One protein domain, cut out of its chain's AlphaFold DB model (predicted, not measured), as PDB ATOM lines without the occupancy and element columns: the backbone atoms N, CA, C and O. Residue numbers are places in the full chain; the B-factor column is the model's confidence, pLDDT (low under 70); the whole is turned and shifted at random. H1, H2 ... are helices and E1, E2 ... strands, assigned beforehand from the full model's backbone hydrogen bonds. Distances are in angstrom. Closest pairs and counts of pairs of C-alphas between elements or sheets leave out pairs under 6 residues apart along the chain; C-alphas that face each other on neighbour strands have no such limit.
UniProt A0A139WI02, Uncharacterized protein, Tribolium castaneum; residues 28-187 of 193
ATOM      1  N   GLU A  28       8.066 108.677 342.548       77.81
ATOM      2  CA  GLU A  28       6.723 108.961 342.024       77.81
ATOM      3  C   GLU A  28       5.781 109.415 343.140       77.81
ATOM      4  O   GLU A  28       5.066 110.396 342.967       77.81
ATOM      5  N   ILE A  29       5.838 108.770 344.310       80.00
ATOM      6  CA  ILE A  29       5.039 109.166 345.480       80.00
ATOM      7  C   ILE A  29       5.415 110.582 345.948       80.00
ATOM      8  O   ILE A  29       4.529 111.393 346.215       80.00
ATOM      9  N   GLU A  30       6.712 110.909 346.025       81.75
ATOM     10  CA  GLU A  30       7.159 112.270 346.363       81.75
ATOM     11  C   GLU A  30       6.689 113.295 345.318       81.75
ATOM     12  O   GLU A  30       6.204 114.360 345.686       81.75
ATOM     13  N   SER A  31       6.771 112.972 344.023       84.81
ATOM     14  CA  SER A  31       6.309 113.864 342.954       84.81
ATOM     15  C   SER A  31       4.795 114.092 342.984       84.81
ATOM     16  O   SER A  31       4.347 115.204 342.718       84.81
ATOM     17  N   GLU A  32       3.994 113.069 343.279       89.19
ATOM     18  CA  GLU A  32       2.540 113.216 343.422       89.19
ATOM     19  C   GLU A  32       2.196 114.123 344.601       89.19
ATOM     20  O   GLU A  32       1.371 115.025 344.459       89.19
ATOM     21  N   LYS A  33       2.892 113.950 345.730       89.94
ATOM     22  CA  LYS A  33       2.717 114.794 346.912       89.94
ATOM     23  C   LYS A  33       3.138 116.245 346.663       89.94
ATOM     24  O   LYS A  33       2.452 117.164 347.103       89.94
ATOM     25  N   ASP A  34       4.222 116.464 345.916       90.88
ATOM     26  CA  ASP A  34       4.640 117.804 345.487       90.88
ATOM     27  C   ASP A  34       3.530 118.501 344.682       90.88
ATOM     28  O   ASP A  34       3.217 119.666 344.934       90.88
ATOM     29  N   GLN A  35       2.914 117.783 343.736       91.06
ATOM     30  CA  GLN A  35       1.820 118.305 342.913       91.06
ATOM     31  C   GLN A  35       0.546 118.548 343.724       91.06
ATOM     32  O   GLN A  35      -0.126 119.559 343.519       91.06
ATOM     33  N   GLU A  36       0.218 117.650 344.652       94.19
ATOM     34  CA  GLU A  36      -0.931 117.787 345.547       94.19
ATOM     35  C   GLU A  36      -0.817 119.056 346.397       94.19
ATOM     36  O   GLU A  36      -1.714 119.901 346.360       94.19
ATOM     37  N   ILE A  37       0.317 119.247 347.076       93.88
ATOM     38  CA  ILE A  37       0.542 120.411 347.941       93.88
ATOM     39  C   ILE A  37       0.602 121.700 347.124       93.88
ATOM     40  O   ILE A  37       0.062 122.725 347.549       93.88
ATOM     41  N   LEU A  38       1.219 121.679 345.940       92.12
ATOM     42  CA  LEU A  38       1.225 122.843 345.057       92.12
ATOM     43  C   LEU A  38      -0.198 123.221 344.629       92.12
ATOM     44  O   LEU A  38      -0.577 124.391 344.712       92.12
ATOM     45  N   LYS A  39      -0.999 122.237 344.209       94.19
ATOM     46  CA  LYS A  39      -2.387 122.448 343.791       94.19
ATOM     47  C   LYS A  39      -3.239 122.989 344.936       94.19
ATOM     48  O   LYS A  39      -3.964 123.958 344.729       94.19
ATOM     49  N   GLU A  40      -3.124 122.407 346.126       95.88
ATOM     50  CA  GLU A  40      -3.801 122.884 347.335       95.88
ATOM     51  C   GLU A  40      -3.416 124.339 347.640       95.88
ATOM     52  O   GLU A  40      -4.277 125.189 347.855       95.88
ATOM     53  N   SER A  41      -2.122 124.658 347.580       94.69
ATOM     54  CA  SER A  41      -1.612 126.004 347.865       94.69
ATOM     55  C   SER A  41      -2.153 127.047 346.886       94.69
ATOM     56  O   SER A  41      -2.561 128.130 347.303       94.69
ATOM     57  N   ILE A  42      -2.207 126.712 345.593       93.12
ATOM     58  CA  ILE A  42      -2.783 127.583 344.560       93.12
ATOM     59  C   ILE A  42      -4.299 127.715 344.738       93.12
ATOM     60  O   ILE A  42      -4.849 128.793 344.529       93.12
ATOM     61  N   GLN A  43      -4.987 126.647 345.142       96.00
ATOM     62  CA  GLN A  43      -6.424 126.695 345.405       96.00
ATOM     63  C   GLN A  43      -6.758 127.615 346.587       96.00
ATOM     64  O   GLN A  43      -7.755 128.331 346.534       96.00
ATOM     65  N   LEU A  44      -5.930 127.609 347.635       95.06
ATOM     66  CA  LEU A  44      -6.144 128.414 348.837       95.06
ATOM     67  C   LEU A  44      -5.738 129.882 348.660       95.06
ATOM     68  O   LEU A  44      -6.443 130.770 349.136       95.06
ATOM     69  N   TYR A  45      -4.616 130.147 347.990       94.12
ATOM     70  CA  TYR A  45      -3.983 131.474 347.991       94.12
ATOM     71  C   TYR A  45      -3.713 132.040 346.588       94.12
ATOM     72  O   TYR A  45      -3.083 133.091 346.444       94.12
ATOM     73  N   GLY A  46      -4.189 131.363 345.545       90.75
ATOM     74  CA  GLY A  46      -3.939 131.724 344.154       90.75
ATOM     75  C   GLY A  46      -2.512 131.421 343.694       90.75
ATOM     76  O   GLY A  46      -1.675 130.894 344.426       90.75
ATOM     77  N   SER A  47      -2.231 131.764 342.436       87.19
ATOM     78  CA  SER A  47      -0.885 131.639 341.872       87.19
ATOM     79  C   SER A  47       0.128 132.491 342.651       87.19
ATOM     80  O   SER A  47      -0.240 133.587 343.090       87.19
ATOM     81  N   PRO A  48       1.397 132.045 342.766       85.88
ATOM     82  CA  PRO A  48       2.448 132.822 343.414       85.88
ATOM     83  C   PRO A  48       2.532 134.253 342.875       85.88
ATOM     84  O   PRO A  48       2.470 134.461 341.659       85.88
ATOM     85  N   ARG A  49       2.680 135.242 343.764       82.06
ATOM     86  CA  ARG A  49       2.798 136.663 343.391       82.06
ATOM     87  C   ARG A  49       4.134 137.251 343.835       82.06
ATOM     88  O   ARG A  49       4.652 136.912 344.892       82.06
ATOM     89  N   SER A  50       4.672 138.154 343.010       70.06
ATOM     90  CA  SER A  50       5.935 138.846 343.290       70.06
ATOM     91  C   SER A  50       5.780 139.894 344.387       70.06
ATOM     92  O   SER A  50       4.734 140.526 344.525       70.06
ATOM     93  N   MET A  51       6.866 140.095 345.126       67.00
ATOM     94  CA  MET A  51       6.927 140.812 346.398       67.00
ATOM     95  C   MET A  51       7.500 142.231 346.281       67.00
ATOM     96  O   MET A  51       7.572 142.947 347.279       67.00
ATOM     97  N   SER A  52       7.901 142.656 345.076       62.22
ATOM     98  CA  SER A  52       8.584 143.939 344.851       62.22
ATOM     99  C   SER A  52       7.752 145.166 345.238       62.22
ATOM    100  O   SER A  52       8.307 146.241 345.429       62.22
ATOM    101  N   THR A  53       6.435 145.020 345.387       62.72
ATOM    102  CA  THR A  53       5.528 146.112 345.766       62.72
ATOM    103  C   THR A  53       5.236 146.188 347.265       62.72
ATOM    104  O   THR A  53       4.667 147.184 347.707       62.72
ATOM    105  N   LEU A  54       5.597 145.168 348.056       68.38
ATOM    106  CA  LEU A  54       5.169 145.047 349.456       68.38
ATOM    107  C   LEU A  54       6.298 145.140 350.484       68.38
ATOM    108  O   LEU A  54       5.980 145.128 351.668       68.38
ATOM    109  N   ASP A  55       7.558 145.296 350.069       77.25
ATOM    110  CA  ASP A  55       8.723 145.467 350.963       77.25
ATOM    111  C   ASP A  55       8.764 144.443 352.114       77.25
ATOM    112  O   ASP A  55       9.037 144.742 353.277       77.25
ATOM    113  N   LEU A  56       8.387 143.208 351.790       77.44
ATOM    114  CA  LEU A  56       8.431 142.098 352.722       77.44
ATOM    115  C   LEU A  56       9.762 141.350 352.537       77.44
ATOM    116  O   LEU A  56      10.249 141.229 351.412       77.44
ATOM    117  N   PRO A  57      10.345 140.809 353.618       77.69
ATOM    118  CA  PRO A  57      11.667 140.184 353.611       77.69
ATOM    119  C   PRO A  57      11.771 138.907 352.773       77.69
ATOM    120  O   PRO A  57      12.889 138.429 352.562       77.69
ATOM    121  N   GLY A  58      10.639 138.345 352.346       75.44
ATOM    122  CA  GLY A  58      10.578 137.098 351.603       75.44
ATOM    123  C   GLY A  58      10.696 135.860 352.485       75.44
ATOM    124  O   GLY A  58      10.944 135.948 353.694       75.44
ATOM    125  N   PRO A  59      10.511 134.670 351.896       76.81
ATOM    126  CA  PRO A  59      10.850 133.424 352.564       76.81
ATOM    127  C   PRO A  59      12.341 133.434 352.925       76.81
ATOM    128  O   PRO A  59      13.209 133.590 352.067       76.81
ATOM    129  N   ARG A  60      12.651 133.251 354.209       84.25
ATOM    130  CA  ARG A  60      14.030 133.096 354.684       84.25
ATOM    131  C   ARG A  60      14.156 131.741 355.332       84.25
ATOM    132  O   ARG A  60      13.525 131.495 356.354       84.25
ATOM    133  N   LEU A  61      14.970 130.877 354.743       81.44
ATOM    134  CA  LEU A  61      15.294 129.565 355.280       81.44
ATOM    135  C   LEU A  61      16.799 129.504 355.511       81.44
ATOM    136  O   LEU A  61      17.569 129.757 354.592       81.44
ATOM    137  N   THR A  62      17.212 129.154 356.726       79.62
ATOM    138  CA  THR A  62      18.624 128.986 357.072       79.62
ATOM    139  C   THR A  62      18.902 127.596 357.630       79.62
ATOM    140  O   THR A  62      18.074 126.981 358.310       79.62
ATOM    141  N   ARG A  63      20.087 127.085 357.300       74.75
ATOM    142  CA  ARG A  63      20.571 125.749 357.679       74.75
ATOM    143  C   ARG A  63      21.854 125.819 358.499       74.75
ATOM    144  O   ARG A  63      22.103 124.943 359.322       74.75
ATOM    145  N   SER A  64      22.671 126.840 358.265       70.81
ATOM    146  CA  SER A  64      23.886 127.111 359.022       70.81
ATOM    147  C   SER A  64      23.551 127.880 360.295       70.81
ATOM    148  O   SER A  64      22.542 128.581 360.371       70.81
ATOM    149  N   ASN A  65      24.407 127.732 361.308       73.62
ATOM    150  CA  ASN A  65      24.383 128.581 362.495       73.62
ATOM    151  C   ASN A  65      23.014 128.641 363.186       73.62
ATOM    152  O   ASN A  65      22.586 129.687 363.653       73.62
ATOM    153  N   LEU A  66      22.314 127.500 363.286       80.56
ATOM    154  CA  LEU A  66      21.006 127.444 363.951       80.56
ATOM    155  C   LEU A  66      21.061 127.992 365.378       80.56
ATOM    156  O   LEU A  66      20.062 128.506 365.867       80.56
ATOM    157  N   ASN A  67      22.209 127.885 366.050       80.50
ATOM    158  CA  ASN A  67      22.434 128.460 367.378       80.50
ATOM    159  C   ASN A  67      22.370 129.993 367.390       80.50
ATOM    160  O   ASN A  67      21.929 130.544 368.390       80.50
ATOM    161  N   ASP A  68      22.704 130.641 366.277       83.31
ATOM    162  CA  ASP A  68      22.693 132.099 366.126       83.31
ATOM    163  C   ASP A  68      21.305 132.614 365.715       83.31
ATOM    164  O   ASP A  68      21.019 133.810 365.788       83.31
ATOM    165  N   VAL A  69      20.409 131.713 365.294       82.31
ATOM    166  CA  VAL A  69      19.017 132.057 365.011       82.31
ATOM    167  C   VAL A  69      18.276 132.236 366.329       82.31
ATOM    168  O   VAL A  69      17.905 131.261 366.990       82.31
ATOM    169  N   SER A  70      18.041 133.498 366.689       82.25
ATOM    170  CA  SER A  70      17.150 133.849 367.788       82.25
ATOM    171  C   SER A  70      15.701 133.519 367.419       82.25
ATOM    172  O   SER A  70      15.206 133.925 366.367       82.25
ATOM    173  N   THR A  71      15.027 132.785 368.302       81.81
ATOM    174  CA  THR A  71      13.573 132.559 368.259       81.81
ATOM    175  C   THR A  71      12.815 133.625 369.044       81.81
ATOM    176  O   THR A  71      11.611 133.508 369.237       81.81
ATOM    177  N   GLU A  72      13.497 134.640 369.567       84.25
ATOM    178  CA  GLU A  72      12.824 135.757 370.214       84.25
ATOM    179  C   GLU A  72      12.097 136.592 369.163       84.25
ATOM    180  O   GLU A  72      12.590 136.803 368.050       84.25
ATOM    181  N   VAL A  73      10.913 137.079 369.524       86.81
ATOM    182  CA  VAL A  73      10.180 138.019 368.681       86.81
ATOM    183  C   VAL A  73      10.949 139.334 368.680       86.81
ATOM    184  O   VAL A  73      11.029 140.021 369.699       86.81
ATOM    185  N   LYS A  74      11.497 139.711 367.526       88.81
ATOM    186  CA  LYS A  74      12.051 141.051 367.333       88.81
ATOM    187  C   LYS A  74      10.882 141.991 367.115       88.81
ATOM    188  O   LYS A  74      10.310 141.980 366.035       88.81
ATOM    189  N   PHE A  75      10.513 142.767 368.126       91.94
ATOM    190  CA  PHE A  75       9.405 143.718 368.062       91.94
ATOM    191  C   PHE A  75       9.927 145.154 368.112       91.94
ATOM    192  O   PHE A  75      10.757 145.491 368.952       91.94
ATOM    193  N   ASN A  76       9.415 146.005 367.227       91.19
ATOM    194  CA  ASN A  76       9.670 147.439 367.216       91.19
ATOM    195  C   ASN A  76       8.331 148.182 367.139       91.19
ATOM    196  O   ASN A  76       7.470 147.820 366.339       91.19
ATOM    197  N   ASN A  77       8.160 149.217 367.956       90.06
ATOM    198  CA  ASN A  77       6.976 150.066 367.983       90.06
ATOM    199  C   ASN A  77       7.419 151.526 368.087       90.06
ATOM    200  O   ASN A  77       8.174 151.885 368.989       90.06
ATOM    201  N   SER A  78       6.936 152.369 367.176       87.25
ATOM    202  CA  SER A  78       7.294 153.790 367.131       87.25
ATOM    203  C   SER A  78       6.595 154.645 368.196       87.25
ATOM    204  O   SER A  78       6.869 155.836 368.296       87.25
ATOM    205  N   GLY A  79       5.625 154.088 368.928       84.31
ATOM    206  CA  GLY A  79       4.709 154.826 369.802       84.31
ATOM    207  C   GLY A  79       3.611 155.588 369.049       84.31
ATOM    208  O   GLY A  79       2.719 156.150 369.677       84.31
ATOM    209  N   THR A  80       3.632 155.583 367.711       86.25
ATOM    210  CA  THR A  80       2.665 156.294 366.849       86.25
ATOM    211  C   THR A  80       1.646 155.358 366.194       86.25
ATOM    212  O   THR A  80       0.965 155.756 365.254       86.25
ATOM    213  N   GLY A  81       1.581 154.098 366.638       85.06
ATOM    214  CA  GLY A  81       0.771 153.040 366.022       85.06
ATOM    215  C   GLY A  81       1.471 152.283 364.887       85.06
ATOM    216  O   GLY A  81       0.940 151.272 364.429       85.06
ATOM    217  N   ASN A  82       2.670 152.718 364.471       93.25
ATOM    218  CA  ASN A  82       3.500 151.940 363.554       93.25
ATOM    219  C   ASN A  82       4.270 150.882 364.338       93.25
ATOM    220  O   ASN A  82       4.816 151.156 365.411       93.25
ATOM    221  N   TYR A  83       4.351 149.684 363.779       94.38
ATOM    222  CA  TYR A  83       5.099 148.595 364.383       94.38
ATOM    223  C   TYR A  83       5.699 147.690 363.321       94.38
ATOM    224  O   TYR A  83       5.247 147.651 362.178       94.38
ATOM    225  N   SER A  84       6.689 146.911 363.727       94.56
ATOM    226  CA  SER A  84       7.159 145.772 362.959       94.56
ATOM    227  C   SER A  84       7.518 144.634 363.890       94.56
ATOM    228  O   SER A  84       8.064 144.878 364.971       94.56
ATOM    229  N   PHE A  85       7.293 143.400 363.459       93.62
ATOM    230  CA  PHE A  85       7.894 142.262 364.127       93.62
ATOM    231  C   PHE A  85       8.372 141.169 363.191       93.62
ATOM    232  O   PHE A  85       7.886 141.020 362.075       93.62
ATOM    233  N   GLU A  86       9.324 140.392 363.692       94.00
ATOM    234  CA  GLU A  86       9.907 139.237 363.022       94.00
ATOM    235  C   GLU A  86      10.041 138.087 364.027       94.00
ATOM    236  O   GLU A  86      10.466 138.296 365.166       94.00
ATOM    237  N   PHE A  87       9.689 136.873 363.606       91.19
ATOM    238  CA  PHE A  87       9.781 135.661 364.415       91.19
ATOM    239  C   PHE A  87      10.223 134.461 363.569       91.19
ATOM    240  O   PHE A  87       9.656 134.188 362.509       91.19
ATOM    241  N   TYR A  88      11.227 133.732 364.058       92.00
ATOM    242  CA  TYR A  88      11.748 132.527 363.414       92.00
ATOM    243  C   TYR A  88      11.244 131.260 364.100       92.00
ATOM    244  O   TYR A  88      11.394 131.095 365.311       92.00
ATOM    245  N   ALA A  89      10.796 130.303 363.291       90.44
ATOM    246  CA  ALA A  89      10.674 128.917 363.706       90.44
ATOM    247  C   ALA A  89      12.041 128.243 363.635       90.44
ATOM    248  O   ALA A  89      12.703 128.255 362.593       90.44
ATOM    249  N   LYS A  90      12.434 127.567 364.714       88.75
ATOM    250  CA  LYS A  90      13.658 126.763 364.759       88.75
ATOM    251  C   LYS A  90      13.322 125.289 364.935       88.75
ATOM    252  O   LYS A  90      12.644 124.889 365.876       88.75
ATOM    253  N   THR A  91      13.844 124.462 364.039       84.44
ATOM    254  CA  THR A  91      13.845 123.003 364.188       84.44
ATOM    255  C   THR A  91      15.245 122.522 364.573       84.44
ATOM    256  O   THR A  91      16.205 123.291 364.599       84.44
ATOM    257  N   LYS A  92      15.399 121.217 364.820       81.12
ATOM    258  CA  LYS A  92      16.723 120.607 365.044       81.12
ATOM    259  C   LYS A  92      17.659 120.714 363.832       81.12
ATOM    260  O   LYS A  92      18.850 120.471 363.978       81.12
ATOM    261  N   LYS A  93      17.114 120.974 362.638       81.50
ATOM    262  CA  LYS A  93      17.812 120.794 361.358       81.50
ATOM    263  C   LYS A  93      17.869 122.074 360.516       81.50
ATOM    264  O   LYS A  93      18.842 122.302 359.815       81.50
ATOM    265  N   PHE A  94      16.845 122.909 360.584       84.94
ATOM    266  CA  PHE A  94      16.750 124.170 359.851       84.94
ATOM    267  C   PHE A  94      15.916 125.175 360.646       84.94
ATOM    268  O   PHE A  94      15.136 124.784 361.520       84.94
ATOM    269  N   ALA A  95      16.046 126.451 360.323       88.25
ATOM    270  CA  ALA A  95      15.153 127.492 360.801       88.25
ATOM    271  C   ALA A  95      14.573 128.260 359.615       88.25
ATOM    272  O   ALA A  95      15.172 128.296 358.538       88.25
ATOM    273  N   TYR A  96      13.404 128.853 359.802       89.69
ATOM    274  CA  TYR A  96      12.763 129.667 358.781       89.69
ATOM    275  C   TYR A  96      12.030 130.847 359.408       89.69
ATOM    276  O   TYR A  96      11.599 130.777 360.559       89.69
ATOM    277  N   LEU A  97      11.920 131.938 358.654       90.81
ATOM    278  CA  LEU A  97      11.119 133.092 359.033       90.81
ATOM    279  C   LEU A  97       9.648 132.675 359.036       90.81
ATOM    280  O   LEU A  97       9.034 132.528 357.981       90.81
ATOM    281  N   GLU A  98       9.112 132.443 360.229       93.19
ATOM    282  CA  GLU A  98       7.740 131.980 360.406       93.19
ATOM    283  C   GLU A  98       6.758 133.131 360.309       93.19
ATOM    284  O   GLU A  98       5.672 132.953 359.771       93.19
ATOM    285  N   ARG A  99       7.131 134.318 360.794       94.12
ATOM    286  CA  ARG A  99       6.269 135.486 360.682       94.12
ATOM    287  C   ARG A  99       7.065 136.771 360.572       94.12
ATOM    288  O   ARG A  99       8.024 136.981 361.308       94.12
ATOM    289  N   TYR A 100       6.619 137.641 359.680       94.12
ATOM    290  CA  TYR A 100       7.046 139.028 359.615       94.12
ATOM    291  C   TYR A 100       5.835 139.906 359.355       94.12
ATOM    292  O   TYR A 100       4.995 139.568 358.525       94.12
ATOM    293  N   GLU A 101       5.745 141.033 360.039       94.75
ATOM    294  CA  GLU A 101       4.621 141.945 359.894       94.75
ATOM    295  C   GLU A 101       5.082 143.380 360.117       94.75
ATOM    296  O   GLU A 101       5.904 143.642 360.993       94.75
ATOM    297  N   VAL A 102       4.531 144.301 359.336       95.06
ATOM    298  CA  VAL A 102       4.691 145.743 359.491       95.06
ATOM    299  C   VAL A 102       3.307 146.369 359.476       95.06
ATOM    300  O   VAL A 102       2.553 146.197 358.517       95.06
ATOM    301  N   GLY A 103       2.983 147.103 360.534       94.88
ATOM    302  CA  GLY A 103       1.806 147.955 360.605       94.88
ATOM    303  C   GLY A 103       2.194 149.414 360.417       94.88
ATOM    304  O   GLY A 103       3.092 149.916 361.090       94.88
ATOM    305  N   GLU A 104       1.490 150.101 359.527       94.00
ATOM    306  CA  GLU A 104       1.676 151.519 359.231       94.00
ATOM    307  C   GLU A 104       0.356 152.264 359.353       94.00
ATOM    308  O   GLU A 104      -0.659 151.871 358.778       94.00
ATOM    309  N   ILE A 105       0.386 153.387 360.053       92.94
ATOM    310  CA  ILE A 105      -0.693 154.358 360.068       92.94
ATOM    311  C   ILE A 105      -0.537 155.282 358.860       92.94
ATOM    312  O   ILE A 105       0.479 155.958 358.693       92.94
ATOM    313  N   LYS A 106      -1.573 155.338 358.024       87.94
ATOM    314  CA  LYS A 106      -1.676 156.232 356.871       87.94
ATOM    315  C   LYS A 106      -2.859 157.167 357.054       87.94
ATOM    316  O   LYS A 106      -3.939 156.757 357.472       87.94
ATOM    317  N   LYS A 107      -2.655 158.438 356.715       87.31
ATOM    318  CA  LYS A 107      -3.724 159.435 356.683       87.31
ATOM    319  C   LYS A 107      -4.235 159.562 355.253       87.31
ATOM    320  O   LYS A 107      -3.469 159.934 354.367       87.31
ATOM    321  N   ILE A 108      -5.507 159.242 355.035       82.94
ATOM    322  CA  ILE A 108      -6.163 159.333 353.725       82.94
ATOM    323  C   ILE A 108      -7.334 160.302 353.880       82.94
ATOM    324  O   ILE A 108      -8.340 159.998 354.517       82.94
ATOM    325  N   GLY A 109      -7.169 161.523 353.364       86.06
ATOM    326  CA  GLY A 109      -8.107 162.617 353.621       86.06
ATOM    327  C   GLY A 109      -8.197 162.953 355.115       86.06
ATOM    328  O   GLY A 109      -7.200 163.334 355.735       86.06
ATOM    329  N   ASN A 110      -9.395 162.799 355.684       88.56
ATOM    330  CA  ASN A 110      -9.669 163.050 357.103       88.56
ATOM    331  C   ASN A 110      -9.605 161.784 357.973       88.56
ATOM    332  O   ASN A 110      -9.727 161.886 359.193       88.56
ATOM    333  N   GLU A 111      -9.392 160.610 357.377       87.31
ATOM    334  CA  GLU A 111      -9.342 159.338 358.095       87.31
ATOM    335  C   GLU A 111      -7.905 158.915 358.399       87.31
ATOM    336  O   GLU A 111      -6.967 159.189 357.645       87.31
ATOM    337  N   THR A 112      -7.743 158.230 359.530       89.06
ATOM    338  CA  THR A 112      -6.494 157.582 359.934       89.06
ATOM    339  C   THR A 112      -6.708 156.082 359.858       89.06
ATOM    340  O   THR A 112      -7.553 155.538 360.565       89.06
ATOM    341  N   ILE A 113      -5.964 155.424 358.976       89.31
ATOM    342  CA  ILE A 113      -6.151 154.018 358.628       89.31
ATOM    343  C   ILE A 113      -4.874 153.274 358.968       89.31
ATOM    344  O   ILE A 113      -3.779 153.733 358.645       89.31
ATOM    345  N   GLN A 114      -5.014 152.108 359.585       91.44
ATOM    346  CA  GLN A 114      -3.904 151.185 359.737       91.44
ATOM    347  C   GLN A 114      -3.871 150.235 358.542       91.44
ATOM    348  O   GLN A 114      -4.861 149.574 358.232       91.44
ATOM    349  N   THR A 115      -2.728 150.173 357.871       93.31
ATOM    350  CA  THR A 115      -2.429 149.165 356.857       93.31
ATOM    351  C   THR A 115      -1.379 148.229 357.419       93.31
ATOM    352  O   THR A 115      -0.319 148.670 357.861       93.31
ATOM    353  N   VAL A 116      -1.656 146.935 357.372       94.12
ATOM    354  CA  VAL A 116      -0.724 145.891 357.781       94.12
ATOM    355  C   VAL A 116      -0.268 145.138 356.543       94.12
ATOM    356  O   VAL A 116      -1.083 144.740 355.714       94.12
ATOM    357  N   ARG A 117       1.038 144.937 356.415       93.94
ATOM    358  CA  ARG A 117       1.644 144.065 355.408       93.94
ATOM    359  C   ARG A 117       2.455 143.017 356.136       93.94
ATOM    360  O   ARG A 117       3.205 143.349 357.051       93.94
ATOM    361  N   GLY A 118       2.335 141.767 355.732       94.00
ATOM    362  CA  GLY A 118       3.088 140.718 356.387       94.00
ATOM    363  C   GLY A 118       3.224 139.463 355.562       94.00
ATOM    364  O   GLY A 118       2.714 139.338 354.450       94.00
ATOM    365  N   GLN A 119       3.941 138.525 356.153       93.56
ATOM    366  CA  GLN A 119       4.011 137.152 355.713       93.56
ATOM    367  C   GLN A 119       3.966 136.227 356.920       93.56
ATOM    368  O   GLN A 119       4.454 136.562 358.003       93.56
ATOM    369  N   PHE A 120       3.444 135.031 356.705       94.38
ATOM    370  CA  PHE A 120       3.623 133.921 357.622       94.38
ATOM    371  C   PHE A 120       3.948 132.649 356.846       94.38
ATOM    372  O   PHE A 120       3.616 132.532 355.666       94.38
ATOM    373  N   ALA A 121       4.632 131.714 357.491       93.81
ATOM    374  CA  ALA A 121       5.014 130.449 356.895       93.81
ATOM    375  C   ALA A 121       4.364 129.282 357.638       93.81
ATOM    376  O   ALA A 121       4.471 129.157 358.855       93.81
ATOM    377  N   GLU A 122       3.728 128.398 356.885       94.06
ATOM    378  CA  GLU A 122       3.122 127.170 357.374       94.06
ATOM    379  C   GLU A 122       4.038 125.991 357.067       94.06
ATOM    380  O   GLU A 122       4.508 125.815 355.938       94.06
ATOM    381  N   ARG A 123       4.270 125.147 358.075       92.44
ATOM    382  CA  ARG A 123       4.997 123.892 357.902       92.44
ATOM    383  C   ARG A 123       4.022 122.740 357.713       92.44
ATOM    384  O   ARG A 123       3.273 122.411 358.628       92.44
ATOM    385  N   ILE A 124       4.121 122.074 356.571       93.50
ATOM    386  CA  ILE A 124       3.329 120.897 356.213       93.50
ATOM    387  C   ILE A 124       4.229 119.662 356.291       93.50
ATOM    388  O   ILE A 124       5.355 119.660 355.777       93.50
ATOM    389  N   ASP A 125       3.747 118.611 356.953       89.69
ATOM    390  CA  ASP A 125       4.494 117.363 357.105       89.69
ATOM    391  C   ASP A 125       4.489 116.549 355.797       89.69
ATOM    392  O   ASP A 125       3.468 116.051 355.306       89.69
ATOM    393  N   GLY A 126       5.673 116.416 355.208       85.44
ATOM    394  CA  GLY A 126       5.921 115.621 354.016       85.44
ATOM    395  C   GLY A 126       6.121 114.134 354.315       85.44
ATOM    396  O   GLY A 126       5.969 113.319 353.407       85.44
ATOM    397  N   GLY A 127       6.384 113.764 355.568       83.62
ATOM    398  CA  GLY A 127       6.777 112.431 356.003       83.62
ATOM    399  C   GLY A 127       8.116 112.458 356.744       83.62
ATOM    400  O   GLY A 127       8.685 113.509 357.019       83.62
ATOM    401  N   LYS A 128       8.656 111.267 357.036       75.88
ATOM    402  CA  LYS A 128       9.728 111.018 358.027       75.88
ATOM    403  C   LYS A 128      10.949 111.957 357.964       75.88
ATOM    404  O   LYS A 128      11.603 112.160 358.983       75.88
ATOM    405  N   GLU A 129      11.259 112.524 356.800       82.06
ATOM    406  CA  GLU A 129      12.373 113.461 356.602       82.06
ATOM    407  C   GLU A 129      12.065 114.598 355.620       82.06
ATOM    408  O   GLU A 129      12.992 115.286 355.184       82.06
ATOM    409  N   LEU A 130      10.794 114.788 355.265       86.56
ATOM    410  CA  LEU A 130      10.351 115.712 354.228       86.56
ATOM    411  C   LEU A 130       9.395 116.737 354.833       86.56
ATOM    412  O   LEU A 130       8.454 116.369 355.524       86.56
ATOM    413  N   PHE A 131       9.612 118.012 354.548       90.19
ATOM    414  CA  PHE A 131       8.750 119.104 354.985       90.19
ATOM    415  C   PHE A 131       8.467 120.028 353.816       90.19
ATOM    416  O   PHE A 131       9.327 120.218 352.956       90.19
ATOM    417  N   TYR A 132       7.298 120.653 353.828       92.12
ATOM    418  CA  TYR A 132       6.991 121.765 352.942       92.12
ATOM    419  C   TYR A 132       6.808 123.018 353.786       92.12
ATOM    420  O   TYR A 132       6.167 122.975 354.835       92.12
ATOM    421  N   ILE A 133       7.402 124.117 353.343       92.94
ATOM    422  CA  ILE A 133       7.247 125.443 353.923       92.94
ATOM    423  C   ILE A 133       6.469 126.261 352.904       92.94
ATOM    424  O   ILE A 133       6.998 126.626 351.854       92.94
ATOM    425  N   ARG A 134       5.194 126.496 353.201       94.06
ATOM    426  CA  ARG A 134       4.314 127.355 352.414       94.06
ATOM    427  C   ARG A 134       4.375 128.744 353.022       94.06
ATOM    428  O   ARG A 134       3.991 128.910 354.170       94.06
ATOM    429  N   THR A 135       4.873 129.727 352.284       93.12
ATOM    430  CA  THR A 135       4.932 131.121 352.735       93.12
ATOM    431  C   THR A 135       3.780 131.892 352.104       93.12
ATOM    432  O   THR A 135       3.616 131.888 350.882       93.12
ATOM    433  N   ILE A 136       2.981 132.547 352.938       93.75
ATOM    434  CA  ILE A 136       1.793 133.305 352.564       93.75
ATOM    435  C   ILE A 136       2.078 134.769 352.853       93.75
ATOM    436  O   ILE A 136       2.463 135.119 353.966       93.75
ATOM    437  N   GLY A 137       1.896 135.616 351.848       92.75
ATOM    438  CA  GLY A 137       1.943 137.065 351.989       92.75
ATOM    439  C   GLY A 137       0.540 137.599 352.194       92.75
ATOM    440  O   GLY A 137      -0.428 136.982 351.754       92.75
ATOM    441  N   TYR A 138       0.413 138.740 352.856       93.31
ATOM    442  CA  TYR A 138      -0.877 139.391 353.013       93.31
ATOM    443  C   TYR A 138      -0.762 140.902 353.157       93.31
ATOM    444  O   TYR A 138       0.225 141.437 353.669       93.31
ATOM    445  N   THR A 139      -1.847 141.559 352.762       93.25
ATOM    446  CA  THR A 139      -2.174 142.928 353.158       93.25
ATOM    447  C   THR A 139      -3.488 142.895 353.931       93.25
ATOM    448  O   THR A 139      -4.416 142.185 353.541       93.25
ATOM    449  N   ALA A 140      -3.573 143.649 355.023       93.38
ATOM    450  CA  ALA A 140      -4.818 143.930 355.722       93.38
ATOM    451  C   ALA A 140      -5.008 145.448 355.811       93.38
ATOM    452  O   ALA A 140      -4.178 146.160 356.377       93.38
ATOM    453  N   ASP A 141      -6.087 145.939 355.217       91.69
ATOM    454  CA  ASP A 141      -6.464 147.352 355.196       91.69
ATOM    455  C   ASP A 141      -7.998 147.493 355.229       91.69
ATOM    456  O   ASP A 141      -8.704 146.570 355.643       91.69
ATOM    457  N   GLN A 142      -8.535 148.644 354.810       90.94
ATOM    458  CA  GLN A 142      -9.984 148.881 354.743       90.94
ATOM    459  C   GLN A 142     -10.733 147.887 353.842       90.94
ATOM    460  O   GLN A 142     -11.921 147.656 354.053       90.94
ATOM    461  N   ASN A 143     -10.059 147.276 352.866       91.50
ATOM    462  CA  ASN A 143     -10.633 146.261 351.981       91.50
ATOM    463  C   ASN A 143     -10.552 144.847 352.581       91.50
ATOM    464  O   ASN A 143     -10.875 143.865 351.914       91.50
ATOM    465  N   GLY A 144     -10.119 144.732 353.838       92.94
ATOM    466  CA  GLY A 144      -9.999 143.475 354.556       92.94
ATOM    467  C   GLY A 144      -8.677 142.753 354.309       92.94
ATOM    468  O   GLY A 144      -7.706 143.305 353.787       92.94
ATOM    469  N   TYR A 145      -8.644 141.498 354.747       94.94
ATOM    470  CA  TYR A 145      -7.476 140.628 354.678       94.94
ATOM    471  C   TYR A 145      -7.366 139.956 353.307       94.94
ATOM    472  O   TYR A 145      -8.277 139.249 352.876       94.94
ATOM    473  N   GLN A 146      -6.234 140.156 352.640       93.12
ATOM    474  CA  GLN A 146      -5.981 139.689 351.279       93.12
ATOM    475  C   GLN A 146      -4.707 138.835 351.251       93.12
ATOM    476  O   GLN A 146      -3.613 139.378 351.062       93.12
ATOM    477  N   PRO A 147      -4.817 137.512 351.465       93.75
ATOM    478  CA  PRO A 147      -3.676 136.613 351.417       93.75
ATOM    479  C   PRO A 147      -3.333 136.218 349.979       93.75
ATOM    480  O   PRO A 147      -4.191 136.193 349.096       93.75
ATOM    481  N   PHE A 148      -2.080 135.850 349.752       91.50
ATOM    482  CA  PHE A 148      -1.615 135.300 348.487       91.50
ATOM    483  C   PHE A 148      -0.400 134.398 348.690       91.50
ATOM    484  O   PHE A 148       0.374 134.561 349.637       91.50
ATOM    485  N   LEU A 149      -0.219 133.437 347.785       91.94
ATOM    486  CA  LEU A 149       0.938 132.553 347.828       91.94
ATOM    487  C   LEU A 149       2.202 133.347 347.476       91.94
ATOM    488  O   LEU A 149       2.248 134.023 346.447       91.94
ATOM    489  N   LEU A 150       3.230 133.253 348.316       89.19
ATOM    490  CA  LEU A 150       4.554 133.810 348.030       89.19
ATOM    491  C   LEU A 150       5.507 132.735 347.531       89.19
ATOM    492  O   LEU A 150       6.133 132.883 346.483       89.19
ATOM    493  N   ASP A 151       5.618 131.656 348.302       89.12
ATOM    494  CA  ASP A 151       6.612 130.614 348.087       89.12
ATOM    495  C   ASP A 151       6.108 129.266 348.591       89.12
ATOM    496  O   ASP A 151       5.382 129.183 349.585       89.12
ATOM    497  N   LEU A 152       6.534 128.205 347.914       91.25
ATOM    498  CA  LEU A 152       6.414 126.840 348.389       91.25
ATOM    499  C   LEU A 152       7.774 126.151 348.268       91.25
ATOM    500  O   LEU A 152       8.222 125.793 347.174       91.25
ATOM    501  N   SER A 153       8.400 125.922 349.415       89.31
ATOM    502  CA  SER A 153       9.712 125.297 349.532       89.31
ATOM    503  C   SER A 153       9.602 123.883 350.090       89.31
ATOM    504  O   SER A 153       8.953 123.650 351.103       89.31
ATOM    505  N   LYS A 154      10.287 122.930 349.465       89.50
ATOM    506  CA  LYS A 154      10.433 121.549 349.929       89.50
ATOM    507  C   LYS A 154      11.769 121.373 350.622       89.50
ATOM    508  O   LYS A 154      12.794 121.645 350.013       89.50
ATOM    509  N   VAL A 155      11.775 120.848 351.841       86.00
ATOM    510  CA  VAL A 155      12.970 120.613 352.658       86.00
ATOM    511  C   VAL A 155      13.092 119.123 352.958       86.00
ATOM    512  O   VAL A 155      12.230 118.550 353.621       86.00
ATOM    513  N   LYS A 156      14.176 118.490 352.509       84.69
ATOM    514  CA  LYS A 156      14.480 117.075 352.759       84.69
ATOM    515  C   LYS A 156      15.708 116.949 353.646       84.69
ATOM    516  O   LYS A 156      16.701 117.646 353.453       84.69
ATOM    517  N   THR A 157      15.642 116.069 354.639       74.62
ATOM    518  CA  THR A 157      16.633 115.993 355.717       74.62
ATOM    519  C   THR A 157      17.196 114.584 355.903       74.62
ATOM    520  O   THR A 157      16.789 113.864 356.807       74.62
ATOM    521  N   THR A 158      18.178 114.209 355.092       69.94
ATOM    522  CA  THR A 158      18.769 112.866 355.066       69.94
ATOM    523  C   THR A 158      19.832 112.659 356.150       69.94
ATOM    524  O   THR A 158      20.754 113.464 356.315       69.94
ATOM    525  N   TYR A 159      19.764 111.531 356.860       59.97
ATOM    526  CA  TYR A 159      20.889 111.034 357.659       59.97
ATOM    527  C   TYR A 159      21.939 110.367 356.756       59.97
ATOM    528  O   TYR A 159      21.654 109.385 356.074       59.97
ATOM    529  N   MET A 160      23.178 110.870 356.758       54.66
ATOM    530  CA  MET A 160      24.279 110.228 356.031       54.66
ATOM    531  C   MET A 160      24.719 108.947 356.752       54.66
ATOM    532  O   MET A 160      25.362 108.999 357.799       54.66
ATOM    533  N   LEU A 161      24.415 107.790 356.158       50.19
ATOM    534  CA  LEU A 161      24.710 106.450 356.694       50.19
ATOM    535  C   LEU A 161      26.219 106.182 356.892       50.19
ATOM    536  O   LEU A 161      26.600 105.366 357.726       50.19
ATOM    537  N   VAL A 162      27.086 106.945 356.213       51.72
ATOM    538  CA  VAL A 162      28.552 106.940 356.399       51.72
ATOM    539  C   VAL A 162      28.948 107.182 357.866       51.72
ATOM    540  O   VAL A 162      29.930 106.617 358.344       51.72
ATOM    541  N   TYR A 163      28.147 107.945 358.619       51.69
ATOM    542  CA  TYR A 163      28.384 108.203 360.042       51.69
ATOM    543  C   TYR A 163      28.059 107.017 360.950       51.69
ATOM    544  O   TYR A 163      28.732 106.831 361.960       51.69
ATOM    545  N   ALA A 164      27.074 106.189 360.588       50.22
ATOM    546  CA  ALA A 164      26.754 104.982 361.349       50.22
ATOM    547  C   ALA A 164      27.918 103.980 361.294       50.22
ATOM    548  O   ALA A 164      28.254 103.367 362.303       50.22
ATOM    549  N   ILE A 165      28.586 103.884 360.138       51.97
ATOM    550  CA  ILE A 165      29.782 103.052 359.965       51.97
ATOM    551  C   ILE A 165      30.973 103.670 360.711       51.97
ATOM    552  O   ILE A 165      31.658 102.953 361.430       51.97
ATOM    553  N   ALA A 166      31.184 104.991 360.627       53.91
ATOM    554  CA  ALA A 166      32.266 105.686 361.337       53.91
ATOM    555  C   ALA A 166      32.174 105.561 362.874       53.91
ATOM    556  O   ALA A 166      33.199 105.384 363.529       53.91
ATOM    557  N   HIS A 167      30.961 105.582 363.445       50.84
ATOM    558  CA  HIS A 167      30.734 105.273 364.863       50.84
ATOM    559  C   HIS A 167      31.042 103.808 365.198       50.84
ATOM    560  O   HIS A 167      31.619 103.534 366.246       50.84
ATOM    561  N   LEU A 168      30.716 102.879 364.294       55.59
ATOM    562  CA  LEU A 168      31.023 101.455 364.453       55.59
ATOM    563  C   LEU A 168      32.540 101.176 364.463       55.59
ATOM    564  O   LEU A 168      32.982 100.264 365.152       55.59
ATOM    565  N   VAL A 169      33.338 101.970 363.735       68.44
ATOM    566  CA  VAL A 169      34.815 101.882 363.714       68.44
ATOM    567  C   VAL A 169      35.516 102.881 364.646       68.44
ATOM    568  O   VAL A 169      36.722 103.088 364.534       68.44
ATOM    569  N   GLY A 170      34.790 103.498 365.584       56.38
ATOM    570  CA  GLY A 170      35.384 104.322 366.642       56.38
ATOM    571  C   GLY A 170      35.995 105.647 366.176       56.38
ATOM    572  O   GLY A 170      36.790 106.239 366.904       56.38
ATOM    573  N   ILE A 171      35.632 106.139 364.986       61.66
ATOM    574  CA  ILE A 171      36.081 107.449 364.510       61.66
ATOM    575  C   ILE A 171      35.119 108.511 365.067       61.66
ATOM    576  O   ILE A 171      33.928 108.493 364.731       61.66
ATOM    577  N   PRO A 172      35.589 109.455 365.907       47.41
ATOM    578  CA  PRO A 172      34.750 110.519 366.434       47.41
ATOM    579  C   PRO A 172      34.443 111.514 365.314       47.41
ATOM    580  O   PRO A 172      35.187 112.456 365.062       47.41
ATOM    581  N   MET A 173      33.325 111.309 364.628       51.62
ATOM    582  CA  MET A 173      32.729 112.331 363.781       51.62
ATOM    583  C   MET A 173      31.310 112.595 364.294       51.62
ATOM    584  O   MET A 173      30.473 111.695 364.311       51.62
ATOM    585  N   GLY A 174      31.033 113.824 364.742       50.59
ATOM    586  CA  GLY A 174      29.691 114.225 365.182       50.59
ATOM    587  C   GLY A 174      28.675 114.123 364.036       50.59
ATOM    588  O   GLY A 174      29.048 114.391 362.895       50.59
ATOM    589  N   PRO A 175      27.413 113.735 364.290       52.12
ATOM    590  CA  PRO A 175      26.449 113.398 363.241       52.12
ATOM    591  C   PRO A 175      26.308 114.526 362.211       52.12
ATOM    592  O   PRO A 175      25.884 115.631 362.545       52.12
ATOM    593  N   LYS A 176      26.633 114.245 360.942       53.66
ATOM    594  CA  LYS A 176      26.418 115.190 359.837       53.66
ATOM    595  C   LYS A 176      25.104 114.858 359.144       53.66
ATOM    596  O   LYS A 176      24.974 113.842 358.462       53.66
ATOM    597  N   ILE A 177      24.116 115.718 359.349       56.16
ATOM    598  CA  ILE A 177      22.811 115.635 358.696       56.16
ATOM    599  C   ILE A 177      22.912 116.387 357.365       56.16
ATOM    600  O   ILE A 177      23.336 117.541 357.340       56.16
ATOM    601  N   ALA A 178      22.543 115.738 356.260       57.12
ATOM    602  CA  ALA A 178      22.455 116.380 354.953       57.12
ATOM    603  C   ALA A 178      21.046 116.955 354.771       57.12
ATOM    604  O   ALA A 178      20.052 116.274 355.014       57.12
ATOM    605  N   ILE A 179      20.948 118.216 354.359       56.66
ATOM    606  CA  ILE A 179      19.664 118.887 354.139       56.66
ATOM    607  C   ILE A 179      19.670 119.484 352.741       56.66
ATOM    608  O   ILE A 179      20.522 120.322 352.437       56.66
ATOM    609  N   SER A 180      18.708 119.090 351.911       66.69
ATOM    610  CA  SER A 180      18.423 119.740 350.634       66.69
ATOM    611  C   SER A 180      17.122 120.529 350.734       66.69
ATOM    612  O   SER A 180      16.189 120.125 351.424       66.69
ATOM    613  N   SER A 181      17.071 121.678 350.064       60.78
ATOM    614  CA  SER A 181      15.823 122.412 349.858       60.78
ATOM    615  C   SER A 181      15.646 122.648 348.372       60.78
ATOM    616  O   SER A 181      16.591 123.073 347.706       60.78
ATOM    617  N   THR A 182      14.450 122.385 347.868       71.56
ATOM    618  CA  THR A 182      14.054 122.654 346.489       71.56
ATOM    619  C   THR A 182      12.830 123.540 346.520       71.56
ATOM    620  O   THR A 182      11.848 123.233 347.186       71.56
ATOM    621  N   VAL A 183      12.888 124.637 345.787       72.81
ATOM    622  CA  VAL A 183      11.730 125.494 345.583       72.81
ATOM    623  C   VAL A 183      10.805 124.813 344.577       72.81
ATOM    624  O   VAL A 183      11.237 124.495 343.470       72.81
ATOM    625  N   ILE A 184       9.556 124.566 344.969       71.31
ATOM    626  CA  ILE A 184       8.532 123.972 344.095       71.31
ATOM    627  C   ILE A 184       7.836 125.069 343.290       71.31
ATOM    628  O   ILE A 184       7.551 124.887 342.110       71.31
ATOM    629  N   ALA A 185       7.593 126.220 343.915       74.31
ATOM    630  CA  ALA A 185       7.058 127.403 343.260       74.31
ATOM    631  C   ALA A 185       7.519 128.659 344.007       74.31
ATOM    632  O   ALA A 185       7.402 128.722 345.227       74.31
ATOM    633  N   THR A 186       8.037 129.651 343.284       63.50
ATOM    634  CA  THR A 186       8.462 130.941 343.848       63.50
ATOM    635  C   THR A 186       8.387 132.037 342.797       63.50
ATOM    636  O   THR A 186       8.403 131.755 341.596       63.50
ATOM    637  N   LEU A 187       8.399 133.288 343.247       61.38
ATOM    638  CA  LEU A 187       8.818 134.430 342.442       61.38
ATOM    639  C   LEU A 187      10.071 135.024 343.090       61.38
ATOM    640  O   LEU A 187      10.108 135.241 344.295       61.38
TER     641      LEU A 187
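What this domain is: This is residues 28 to 187 of the 193 residues of an uncharacterized protein of Tribolium castaneum (UniProt A0A139WI02). One long, twisted sheet of seven antiparallel strands curls across its width, with helix H1 over E5 and E6 and the tip of the E3-E4 hairpin, residues 107 to 112, sticking out at one end. At the other end H2 sits on the turn from E6 to E7, and residues 46 to 73 run without a named element from H1 to the edge strand E1. The printed part has 160 residues, in the order H1, E1 to E6, H2, E7, and its class is mixed. It is loose, with a radius of gyration of the C-alphas of 19.6 A, spanning 76 by 37 by 21 A.

How they stand to each other: H1, residues 28 to 45, is on the sheet at a height of 8.9 A, in two layers, helix and sheet; it runs along the strands, at 8 degrees to E5, residues 130 to 141, on the local plane. Its closest C-alphas to E6, residues 144 to 159, are those of Tyr 45 and Phe 148, 4.5 A apart. E1, residues 74 to 77, E2, residues 83 to 90, E3, residues 95 to 108, E4, residues 111 to 127, E5 and E6 form a meander, each strand the antiparallel neighbour of the one before. N 76 and O 84 of E1 and E2 are 2.9 A apart, N 104 and O 115 of E3 and E4 2.8 A. E7, residues 177 to 186, is E6's antiparallel neighbour at 149 degrees, with N 156 and O 180 2.8 A apart. H2, residues 162 to 168, is not on the sheet. In H1 and H2 every O i to N i+4 pair is within hydrogen-bond range.

Where its parts are: H1 begins at C-alpha 28 (6.723, 108.961, 342.024) and is 25.6 A long. E3 is 39.0 A, E4 49.6 A and E6 44.9 A. E7 ends at C-alpha 186 (8.462, 130.941, 343.848).

The domain as a whole: The C-alphas of Asn 110 and Val 169 are the farthest apart, 75.9 A. The printed part has no cut; the link from H1 to E1 is long. Mean pLDDT of the printed part is 82.2, with residues 51 to 54, 158 to 181 and 186 to 187 under 70.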